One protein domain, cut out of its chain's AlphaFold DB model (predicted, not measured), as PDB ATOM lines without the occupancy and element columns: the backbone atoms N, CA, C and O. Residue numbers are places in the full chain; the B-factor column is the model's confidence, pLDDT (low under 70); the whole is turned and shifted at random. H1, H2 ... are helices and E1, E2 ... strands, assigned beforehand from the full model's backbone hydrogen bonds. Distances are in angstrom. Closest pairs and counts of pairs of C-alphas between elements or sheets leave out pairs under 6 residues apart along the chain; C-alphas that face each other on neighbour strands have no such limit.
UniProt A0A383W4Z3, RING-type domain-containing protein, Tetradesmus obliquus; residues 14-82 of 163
ATOM      1  N   THR A  14      82.874 134.251 135.073       65.56
ATOM      2  CA  THR A  14      84.128 133.610 134.673       65.56
ATOM      3  C   THR A  14      85.165 133.904 135.762       65.56
ATOM      4  O   THR A  14      85.066 134.915 136.452       65.56
ATOM      5  N   VAL A  15      86.145 133.015 135.957       71.31
ATOM      6  CA  VAL A  15      87.115 133.106 137.076       71.31
ATOM      7  C   VAL A  15      87.847 134.458 137.112       71.31
ATOM      8  O   VAL A  15      88.200 134.937 138.183       71.31
ATOM      9  N   ASN A  16      87.985 135.106 135.952       77.31
ATOM     10  CA  ASN A  16      88.691 136.373 135.786       77.31
ATOM     11  C   ASN A  16      87.754 137.581 135.596       77.31
ATOM     12  O   ASN A  16      88.232 138.648 135.223       77.31
ATOM     13  N   ALA A  17      86.438 137.449 135.824       84.38
ATOM     14  CA  ALA A  17      85.488 138.560 135.713       84.38
ATOM     15  C   ALA A  17      84.742 138.844 137.023       84.38
ATOM     16  O   ALA A  17      84.266 137.942 137.713       84.38
ATOM     17  N   CYS A  18      84.604 140.126 137.359       86.75
ATOM     18  CA  CYS A  18      83.881 140.562 138.542       86.75
ATOM     19  C   CYS A  18      82.397 140.216 138.397       86.75
ATOM     20  O   CYS A  18      81.736 140.645 137.453       86.75
ATOM     21  N   GLY A  19      81.838 139.502 139.376       81.00
ATOM     22  CA  GLY A  19      80.429 139.101 139.359       81.00
ATOM     23  C   GLY A  19      79.417 140.251 139.458       81.00
ATOM     24  O   GLY A  19      78.230 139.986 139.386       81.00
ATOM     25  N   ILE A  20      79.835 141.509 139.630       85.62
ATOM     26  CA  ILE A  20      78.922 142.661 139.751       85.62
ATOM     27  C   ILE A  20      78.925 143.489 138.462       85.62
ATOM     28  O   ILE A  20      77.873 143.697 137.859       85.62
ATOM     29  N   CYS A  21      80.099 143.945 138.015       86.00
ATOM     30  CA  CYS A  21      80.230 144.771 136.811       86.00
ATOM     31  C   CYS A  21      80.497 143.956 135.532       86.00
ATOM     32  O   CYS A  21      80.272 144.459 134.431       86.00
ATOM     33  N   GLY A  22      80.954 142.704 135.656       82.50
ATOM     34  CA  GLY A  22      81.362 141.854 134.533       82.50
ATOM     35  C   GLY A  22      82.719 142.214 133.915       82.50
ATOM     36  O   GLY A  22      83.074 141.639 132.891       82.50
ATOM     37  N   GLY A  23      83.460 143.164 134.497       85.00
ATOM     38  CA  GLY A  23      84.795 143.565 134.041       85.00
ATOM     39  C   GLY A  23      85.896 142.605 134.497       85.00
ATOM     40  O   GLY A  23      85.706 141.844 135.443       85.00
ATOM     41  N   GLU A  24      87.053 142.655 133.841       85.44
ATOM     42  CA  GLU A  24      88.209 141.806 134.153       85.44
ATOM     43  C   GLU A  24      88.839 142.178 135.513       85.44
ATOM     44  O   GLU A  24      89.020 143.360 135.822       85.44
ATOM     45  N   LEU A  25      89.159 141.178 136.341       85.06
ATOM     46  CA  LEU A  25      89.897 141.370 137.593       85.06
ATOM     47  C   LEU A  25      91.396 141.317 137.296       85.06
ATOM     48  O   LEU A  25      91.928 140.257 136.971       85.06
ATOM     49  N   LYS A  26      92.079 142.456 137.406       75.81
ATOM     50  CA  LYS A  26      93.534 142.531 137.272       75.81
ATOM     51  C   LYS A  26      94.144 142.765 138.648       75.81
ATOM     52  O   LYS A  26      94.017 143.851 139.204       75.81
ATOM     53  N   ASP A  27      94.788 141.743 139.195       68.38
ATOM     54  CA  ASP A  27      95.519 141.831 140.460       68.38
ATOM     55  C   ASP A  27      96.932 142.387 140.212       68.38
ATOM     56  O   ASP A  27      97.885 141.645 139.987       68.38
ATOM     57  N   PHE A  28      97.080 143.715 140.221       60.81
ATOM     58  CA  PHE A  28      98.394 144.382 140.135       60.81
ATOM     59  C   PHE A  28      99.073 144.574 141.499       60.81
ATOM     60  O   PHE A  28     100.133 145.192 141.590       60.81
ATOM     61  N   SER A  29      98.494 144.019 142.564       58.25
ATOM     62  CA  SER A  29      98.925 144.187 143.957       58.25
ATOM     63  C   SER A  29     100.383 143.774 144.223       58.25
ATOM     64  O   SER A  29     100.969 144.235 145.198       58.25
ATOM     65  N   HIS A  30     101.007 142.980 143.344       57.31
ATOM     66  CA  HIS A  30     102.408 142.556 143.471       57.31
ATOM     67  C   HIS A  30     103.413 143.366 142.623       57.31
ATOM     68  O   HIS A  30     104.619 143.230 142.817       57.31
ATOM     69  N   LEU A  31     102.969 144.190 141.667       60.50
ATOM     70  CA  LEU A  31     103.877 144.820 140.693       60.50
ATOM     71  C   LEU A  31     104.214 146.286 140.987       60.50
ATOM     72  O   LEU A  31     105.032 146.860 140.279       60.50
ATOM     73  N   GLY A  32     103.647 146.886 142.040       54.66
ATOM     74  CA  GLY A  32     103.990 148.252 142.462       54.66
ATOM     75  C   GLY A  32     103.696 149.336 141.416       54.66
ATOM     76  O   GLY A  32     104.129 150.474 141.576       54.66
ATOM     77  N   GLU A  33     102.971 148.994 140.351       53.59
ATOM     78  CA  GLU A  33     102.626 149.899 139.265       53.59
ATOM     79  C   GLU A  33     101.194 150.396 139.476       53.59
ATOM     80  O   GLU A  33     100.230 149.647 139.303       53.59
ATOM     81  N   GLU A  34     101.058 151.665 139.880       54.97
ATOM     82  CA  GLU A  34      99.786 152.382 140.080       54.97
ATOM     83  C   GLU A  34      99.063 152.654 138.747       54.97
ATOM     84  O   GLU A  34      98.787 153.790 138.357       54.97
ATOM     85  N   SER A  35      98.770 151.604 137.988       52.72
ATOM     86  CA  SER A  35      98.136 151.718 136.680       52.72
ATOM     87  C   SER A  35      96.629 151.506 136.791       52.72
ATOM     88  O   SER A  35      96.170 150.381 136.691       52.72
ATOM     89  N   LEU A  36      95.865 152.593 136.982       59.81
ATOM     90  CA  LEU A  36      94.446 152.815 136.599       59.81
ATOM     91  C   LEU A  36      93.377 151.724 136.884       59.81
ATOM     92  O   LEU A  36      92.219 151.898 136.508       59.81
ATOM     93  N   ALA A  37      93.723 150.614 137.517       67.62
ATOM     94  CA  ALA A  37      92.886 149.448 137.709       67.62
ATOM     95  C   ALA A  37      92.394 149.415 139.151       67.62
ATOM     96  O   ALA A  37      93.160 149.611 140.095       67.62
ATOM     97  N   GLU A  38      91.096 149.176 139.314       75.75
ATOM     98  CA  GLU A  38      90.499 149.052 140.638       75.75
ATOM     99  C   GLU A  38      91.100 147.843 141.372       75.75
ATOM    100  O   GLU A  38      91.164 146.755 140.786       75.75
ATOM    101  N   PRO A  39      91.508 147.996 142.646       82.31
ATOM    102  CA  PRO A  39      92.041 146.888 143.420       82.31
ATOM    103  C   PRO A  39      90.995 145.780 143.552       82.31
ATOM    104  O   PRO A  39      89.794 146.026 143.733       82.31
ATOM    105  N   VAL A  40      91.460 144.542 143.452       86.38
ATOM    106  CA  VAL A  40      90.635 143.353 143.631       86.38
ATOM    107  C   VAL A  40      90.631 142.979 145.109       86.38
ATOM    108  O   VAL A  40      91.664 142.975 145.778       86.38
ATOM    109  N   ARG A  41      89.449 142.658 145.632       85.25
ATOM    110  CA  ARG A  41      89.256 142.170 146.995       85.25
ATOM    111  C   ARG A  41      88.663 140.772 146.971       85.25
ATOM    112  O   ARG A  41      87.624 140.529 146.352       85.25
ATOM    113  N   GLN A  42      89.327 139.864 147.681       87.75
ATOM    114  CA  GLN A  42      88.839 138.516 147.941       87.75
ATOM    115  C   GLN A  42      88.073 138.494 149.266       87.75
ATOM    116  O   GLN A  42      88.595 138.899 150.299       87.75
ATOM    117  N   LEU A  43      86.830 138.015 149.236       87.88
ATOM    118  CA  LEU A  43      86.017 137.833 150.443       87.88
ATOM    119  C   LEU A  43      86.372 136.514 151.151       87.88
ATOM    120  O   LEU A  43      86.948 135.612 150.545       87.88
ATOM    121  N   ALA A  44      85.903 136.335 152.392       87.06
ATOM    122  CA  ALA A  44      86.014 135.072 153.141       87.06
ATOM    123  C   ALA A  44      85.467 133.851 152.369       87.06
ATOM    124  O   ALA A  44      86.047 132.766 152.397       87.06
ATOM    125  N   CYS A  45      84.412 134.064 151.577       88.00
ATOM    126  CA  CYS A  45      83.821 133.069 150.681       88.00
ATOM    127  C   CYS A  45      84.667 132.724 149.435       88.00
ATOM    128  O   CYS A  45      84.195 132.005 148.556       88.00
ATOM    129  N   LYS A  46      85.889 133.267 149.325       87.69
ATOM    130  CA  LYS A  46      86.864 133.111 148.226       87.69
ATOM    131  C   LYS A  46      86.470 133.700 146.870       87.69
ATOM    132  O   LYS A  46      87.262 133.608 145.936       87.69
ATOM    133  N   HIS A  47      85.303 134.329 146.751       87.44
ATOM    134  CA  HIS A  47      84.930 135.073 145.548       87.44
ATOM    135  C   HIS A  47      85.670 136.416 145.493       87.44
ATOM    136  O   HIS A  47      85.774 137.108 146.510       87.44
ATOM    137  N   CYS A  48      86.153 136.782 144.304       87.06
ATOM    138  CA  CYS A  48      86.889 138.021 144.061       87.06
ATOM    139  C   CYS A  48      86.013 139.040 143.319       87.06
ATOM    140  O   CYS A  48      85.322 138.704 142.354       87.06
ATOM    141  N   PHE A  49      86.063 140.297 143.751       88.94
ATOM    142  CA  PHE A  49      85.375 141.422 143.111       88.94
ATOM    143  C   PHE A  49      86.274 142.660 143.135       88.94
ATOM    144  O   PHE A  49      87.209 142.722 143.927       88.94
ATOM    145  N   HIS A  50      85.977 143.674 142.319       89.31
ATOM    146  CA  HIS A  50      86.592 144.988 142.517       89.31
ATOM    147  C   HIS A  50      86.135 145.590 143.849       89.31
ATOM    148  O   HIS A  50      84.966 145.453 144.227       89.31
ATOM    149  N   GLU A  51      87.038 146.285 144.537       87.31
ATOM    150  CA  GLU A  51      86.775 146.918 145.834       87.31
ATOM    151  C   GLU A  51      85.582 147.888 145.768       87.31
ATOM    152  O   GLU A  51      84.714 147.885 146.643       87.31
ATOM    153  N   LEU A  52      85.471 148.660 144.681       87.19
ATOM    154  CA  LEU A  52      84.362 149.593 144.465       87.19
ATOM    155  C   LEU A  52      83.044 148.875 144.156       87.19
ATOM    156  O   LEU A  52      81.987 149.296 144.626       87.19
ATOM    157  N   CYS A  53      83.095 147.759 143.429       89.25
ATOM    158  CA  CYS A  53      81.912 146.969 143.105       89.25
ATOM    159  C   CYS A  53      81.293 146.326 144.352       89.25
ATOM    160  O   CYS A  53      80.088 146.472 144.579       89.25
ATOM    161  N   ILE A  54      82.097 145.638 145.176       88.81
ATOM    162  CA  ILE A  54      81.581 145.002 146.398       88.81
ATOM    163  C   ILE A  54      81.071 146.046 147.390       88.81
ATOM    164  O   ILE A  54      80.026 145.858 148.007       88.81
ATOM    165  N   ARG A  55      81.742 147.192 147.481       87.75
ATOM    166  CA  ARG A  55      81.305 148.291 148.334       87.75
ATOM    167  C   ARG A  55      80.009 148.938 147.838       87.75
ATOM    168  O   ARG A  55      79.110 149.213 148.627       87.75
ATOM    169  N   GLY A  56      79.867 149.152 146.531       87.94
ATOM    170  CA  GLY A  56      78.617 149.634 145.945       87.94
ATOM    171  C   GLY A  56      77.452 148.680 146.218       87.94
ATOM    172  O   GLY A  56      76.357 149.120 146.565       87.94
ATOM    173  N   TRP A  57      77.696 147.371 146.144       88.38
ATOM    174  CA  TRP A  57      76.690 146.352 146.445       88.38
ATOM    175  C   TRP A  57      76.181 146.422 147.891       88.38
ATOM    176  O   TRP A  57      74.965 146.422 148.117       88.38
ATOM    177  N   THR A  58      77.092 146.527 148.859       87.25
ATOM    178  CA  THR A  58      76.732 146.570 150.283       87.25
ATOM    179  C   THR A  58      76.011 147.870 150.648       87.25
ATOM    180  O   THR A  58      75.043 147.837 151.410       87.25
ATOM    181  N   ILE A  59      76.383 148.995 150.023       85.88
ATOM    182  CA  ILE A  59      75.764 150.311 150.249       85.88
ATOM    183  C   ILE A  59      74.381 150.427 149.593       85.88
ATOM    184  O   ILE A  59      73.405 150.756 150.268       85.88
ATOM    185  N   VAL A  60      74.271 150.172 148.283       83.75
ATOM    186  CA  VAL A  60      73.046 150.458 147.507       83.75
ATOM    187  C   VAL A  60      71.892 149.547 147.928       83.75
ATOM    188  O   VAL A  60      70.739 149.974 147.957       83.75
ATOM    189  N   GLY A  61      72.188 148.291 148.277       72.75
ATOM    190  CA  GLY A  61      71.172 147.309 148.650       72.75
ATOM    191  C   GLY A  61      70.893 147.183 150.149       72.75
ATOM    192  O   GLY A  61      69.927 146.503 150.496       72.75
ATOM    193  N   LYS A  62      71.729 147.759 151.031       71.19
ATOM    194  CA  LYS A  62      71.830 147.361 152.456       71.19
ATOM    195  C   LYS A  62      71.971 145.840 152.618       71.19
ATOM    196  O   LYS A  62      71.301 145.214 153.440       71.19
ATOM    197  N   LYS A  63      72.776 145.228 151.750       79.38
ATOM    198  CA  LYS A  63      72.957 143.779 151.680       79.38
ATOM    199  C   LYS A  63      74.360 143.419 152.118       79.38
ATOM    200  O   LYS A  63      75.303 143.546 151.343       79.38
ATOM    201  N   ASP A  64      74.461 142.865 153.316       85.56
ATOM    202  CA  ASP A  64      75.731 142.400 153.866       85.56
ATOM    203  C   ASP A  64      76.079 140.978 153.416       85.56
ATOM    204  O   ASP A  64      76.506 140.155 154.220       85.56
ATOM    205  N   VAL A  65      75.845 140.661 152.137       89.06
ATOM    206  CA  VAL A  65      75.985 139.304 151.592       89.06
ATOM    207  C   VAL A  65      76.684 139.288 150.238       89.06
ATOM    208  O   VAL A  65      76.472 140.168 149.402       89.06
ATOM    209  N   CYS A  66      77.480 138.248 150.002       89.06
ATOM    210  CA  CYS A  66      78.128 137.989 148.723       89.06
ATOM    211  C   CYS A  66      77.076 137.763 147.616       89.06
ATOM    212  O   CYS A  66      76.143 136.984 147.819       89.06
ATOM    213  N   PRO A  67      77.210 138.369 146.422       85.50
ATOM    214  CA  PRO A  67      76.233 138.212 145.339       85.50
ATOM    215  C   PRO A  67      76.195 136.802 144.727       85.50
ATOM    216  O   PRO A  67      75.211 136.458 144.077       85.50
ATOM    217  N   VAL A  68      77.241 135.988 144.927       84.94
ATOM    218  CA  VAL A  68      77.345 134.638 144.346       84.94
ATOM    219  C   VAL A  68      76.856 133.569 145.324       84.94
ATOM    220  O   VAL A  68      75.945 132.811 145.002       84.94
ATOM    221  N   CYS A  69      77.431 133.513 146.527       87.12
ATOM    222  CA  CYS A  69      77.127 132.471 147.516       87.12
ATOM    223  C   CYS A  69      76.206 132.920 148.659       87.12
ATOM    224  O   CYS A  69      75.837 132.091 149.484       87.12
ATOM    225  N   LEU A  70      75.838 134.207 148.726       87.19
ATOM    226  CA  LEU A  70      75.004 134.790 149.788       87.19
ATOM    227  C   LEU A  70      75.583 134.660 151.208       87.19
ATOM    228  O   LEU A  70      74.882 134.902 152.188       87.19
ATOM    229  N   GLU A  71      76.866 134.326 151.323       90.12
ATOM    230  CA  GLU A  71      77.583 134.336 152.593       90.12
ATOM    231  C   GLU A  71      77.715 135.766 153.119       90.12
ATOM    232  O   GLU A  71      77.880 136.712 152.342       90.12
ATOM    233  N   LYS A  72      77.622 135.924 154.441       88.62
ATOM    234  CA  LYS A  72      77.725 137.229 155.086       88.62
ATOM    235  C   LYS A  72      79.119 137.816 154.874       88.62
ATOM    236  O   LYS A  72      80.116 137.120 155.035       88.62
ATOM    237  N   VAL A  73      79.180 139.097 154.530       87.38
ATOM    238  CA  VAL A  73      80.441 139.809 154.310       87.38
ATOM    239  C   VAL A  73      80.805 140.622 155.548       87.38
ATOM    240  O   VAL A  73      79.959 141.329 156.102       87.38
ATOM    241  N   ASP A  74      82.064 140.543 155.973       84.19
ATOM    242  CA  ASP A  74      82.576 141.318 157.101       84.19
ATOM    243  C   ASP A  74      82.780 142.785 156.706       84.19
ATOM    244  O   ASP A  74      83.794 143.184 156.139       84.19
ATOM    245  N   MET A  75      81.794 143.619 157.040       79.81
ATOM    246  CA  MET A  75      81.796 145.050 156.712       79.81
ATOM    247  C   MET A  75      83.000 145.799 157.276       79.81
ATOM    248  O   MET A  75      83.486 146.739 156.659       79.81
ATOM    249  N   ARG A  76      83.503 145.398 158.447       78.50
ATOM    250  CA  ARG A  76      84.656 146.067 159.060       78.50
ATOM    251  C   ARG A  76      85.901 145.984 158.192       78.50
ATOM    252  O   ARG A  76      86.609 146.977 158.111       78.50
ATOM    253  N   ASP A  77      86.129 144.842 157.557       80.06
ATOM    254  CA  ASP A  77      87.299 144.631 156.708       80.06
ATOM    255  C   ASP A  77      87.185 145.442 155.409       80.06
ATOM    256  O   ASP A  77      88.105 146.160 155.039       80.06
ATOM    257  N   LEU A  78      85.994 145.460 154.795       79.88
ATOM    258  CA  LEU A  78      85.728 146.242 153.579       79.88
ATOM    259  C   LEU A  78      85.881 147.763 153.750       79.88
ATOM    260  O   LEU A  78      86.145 148.464 152.775       79.88
ATOM    261  N   TYR A  79      85.648 148.287 154.956       77.44
ATOM    262  CA  TYR A  79      85.732 149.724 155.242       77.44
ATOM    263  C   TYR A  79      87.016 150.128 155.982       77.44
ATOM    264  O   TYR A  79      87.234 151.325 156.184       77.44
ATOM    265  N   ALA A  80      87.873 149.177 156.371       74.75
ATOM    266  CA  ALA A  80      89.094 149.458 157.127       74.75
ATOM    267  C   ALA A  80      90.097 150.314 156.337       74.75
ATOM    268  O   ALA A  80      90.760 151.171 156.918       74.75
ATOM    269  N   ASP A  81      90.167 150.131 155.016       71.31
ATOM    270  CA  ASP A  81      91.146 150.815 154.163       71.31
ATOM    271  C   ASP A  81      90.871 152.318 153.990       71.31
ATOM    272  O   ASP A  81      91.766 153.078 153.625       71.31
ATOM    273  N   LYS A  82      89.632 152.766 154.241       68.44
ATOM    274  CA  LYS A  82      89.216 154.170 154.093       68.44
ATOM    275  C   LYS A  82      88.501 154.658 155.352       68.44
ATOM    276  O   LYS A  82      87.279 154.835 155.340       68.44
TER     277      LYS A  82
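Overview. This is residues 14 to 82 of the 163 residues of the protein "RING-type domain-containing protein" of Tetradesmus obliquus (UniProt A0A383W4Z3). With little regular structure, this domain is a small two-strand hairpin, E1 and E2, running straight into helix H1, with short helix H2 near H1 and long loops making up much of the rest. Residues 30 to 35 stick out. The printed part has 69 residues, 23 of them in named elements, in the order E1, E2, H1, H2; the sheet is antiparallel and the class mixed. It is compact, with a radius of gyration of the C-alphas of 11.9 A and spans of 33 by 28 by 20 A.

Along the chain. E1, residues 40 to 42, begins at C-alpha 40 (90.635, 143.353, 143.631). E2 is residues 48 to 50. H1, residues 51 to 61, is 15.9 A long. H2, residues 75 to 80, ends at C-alpha 80 (89.094, 149.458, 157.127).

Arrangement. In the hairpin E1 and E2, N 41 and O 49 are within hydrogen-bond range at 2.8 A. H1 and H2 are close but not clearly touching; their closest C-alphas, of Arg 55 and Leu 78, are 7.2 A apart. They run opposite ways at a steep tilt of 45 degrees. In both, every O i to N i+4 pair is within hydrogen-bond range. H2 is apart from E1 and E2.

Size, cuts and confidence. The printed part has no cut. The link from H1 to H2 is long, 13 residues. Residue 14, residues 27 to 37 and residue 82 have pLDDT under 70.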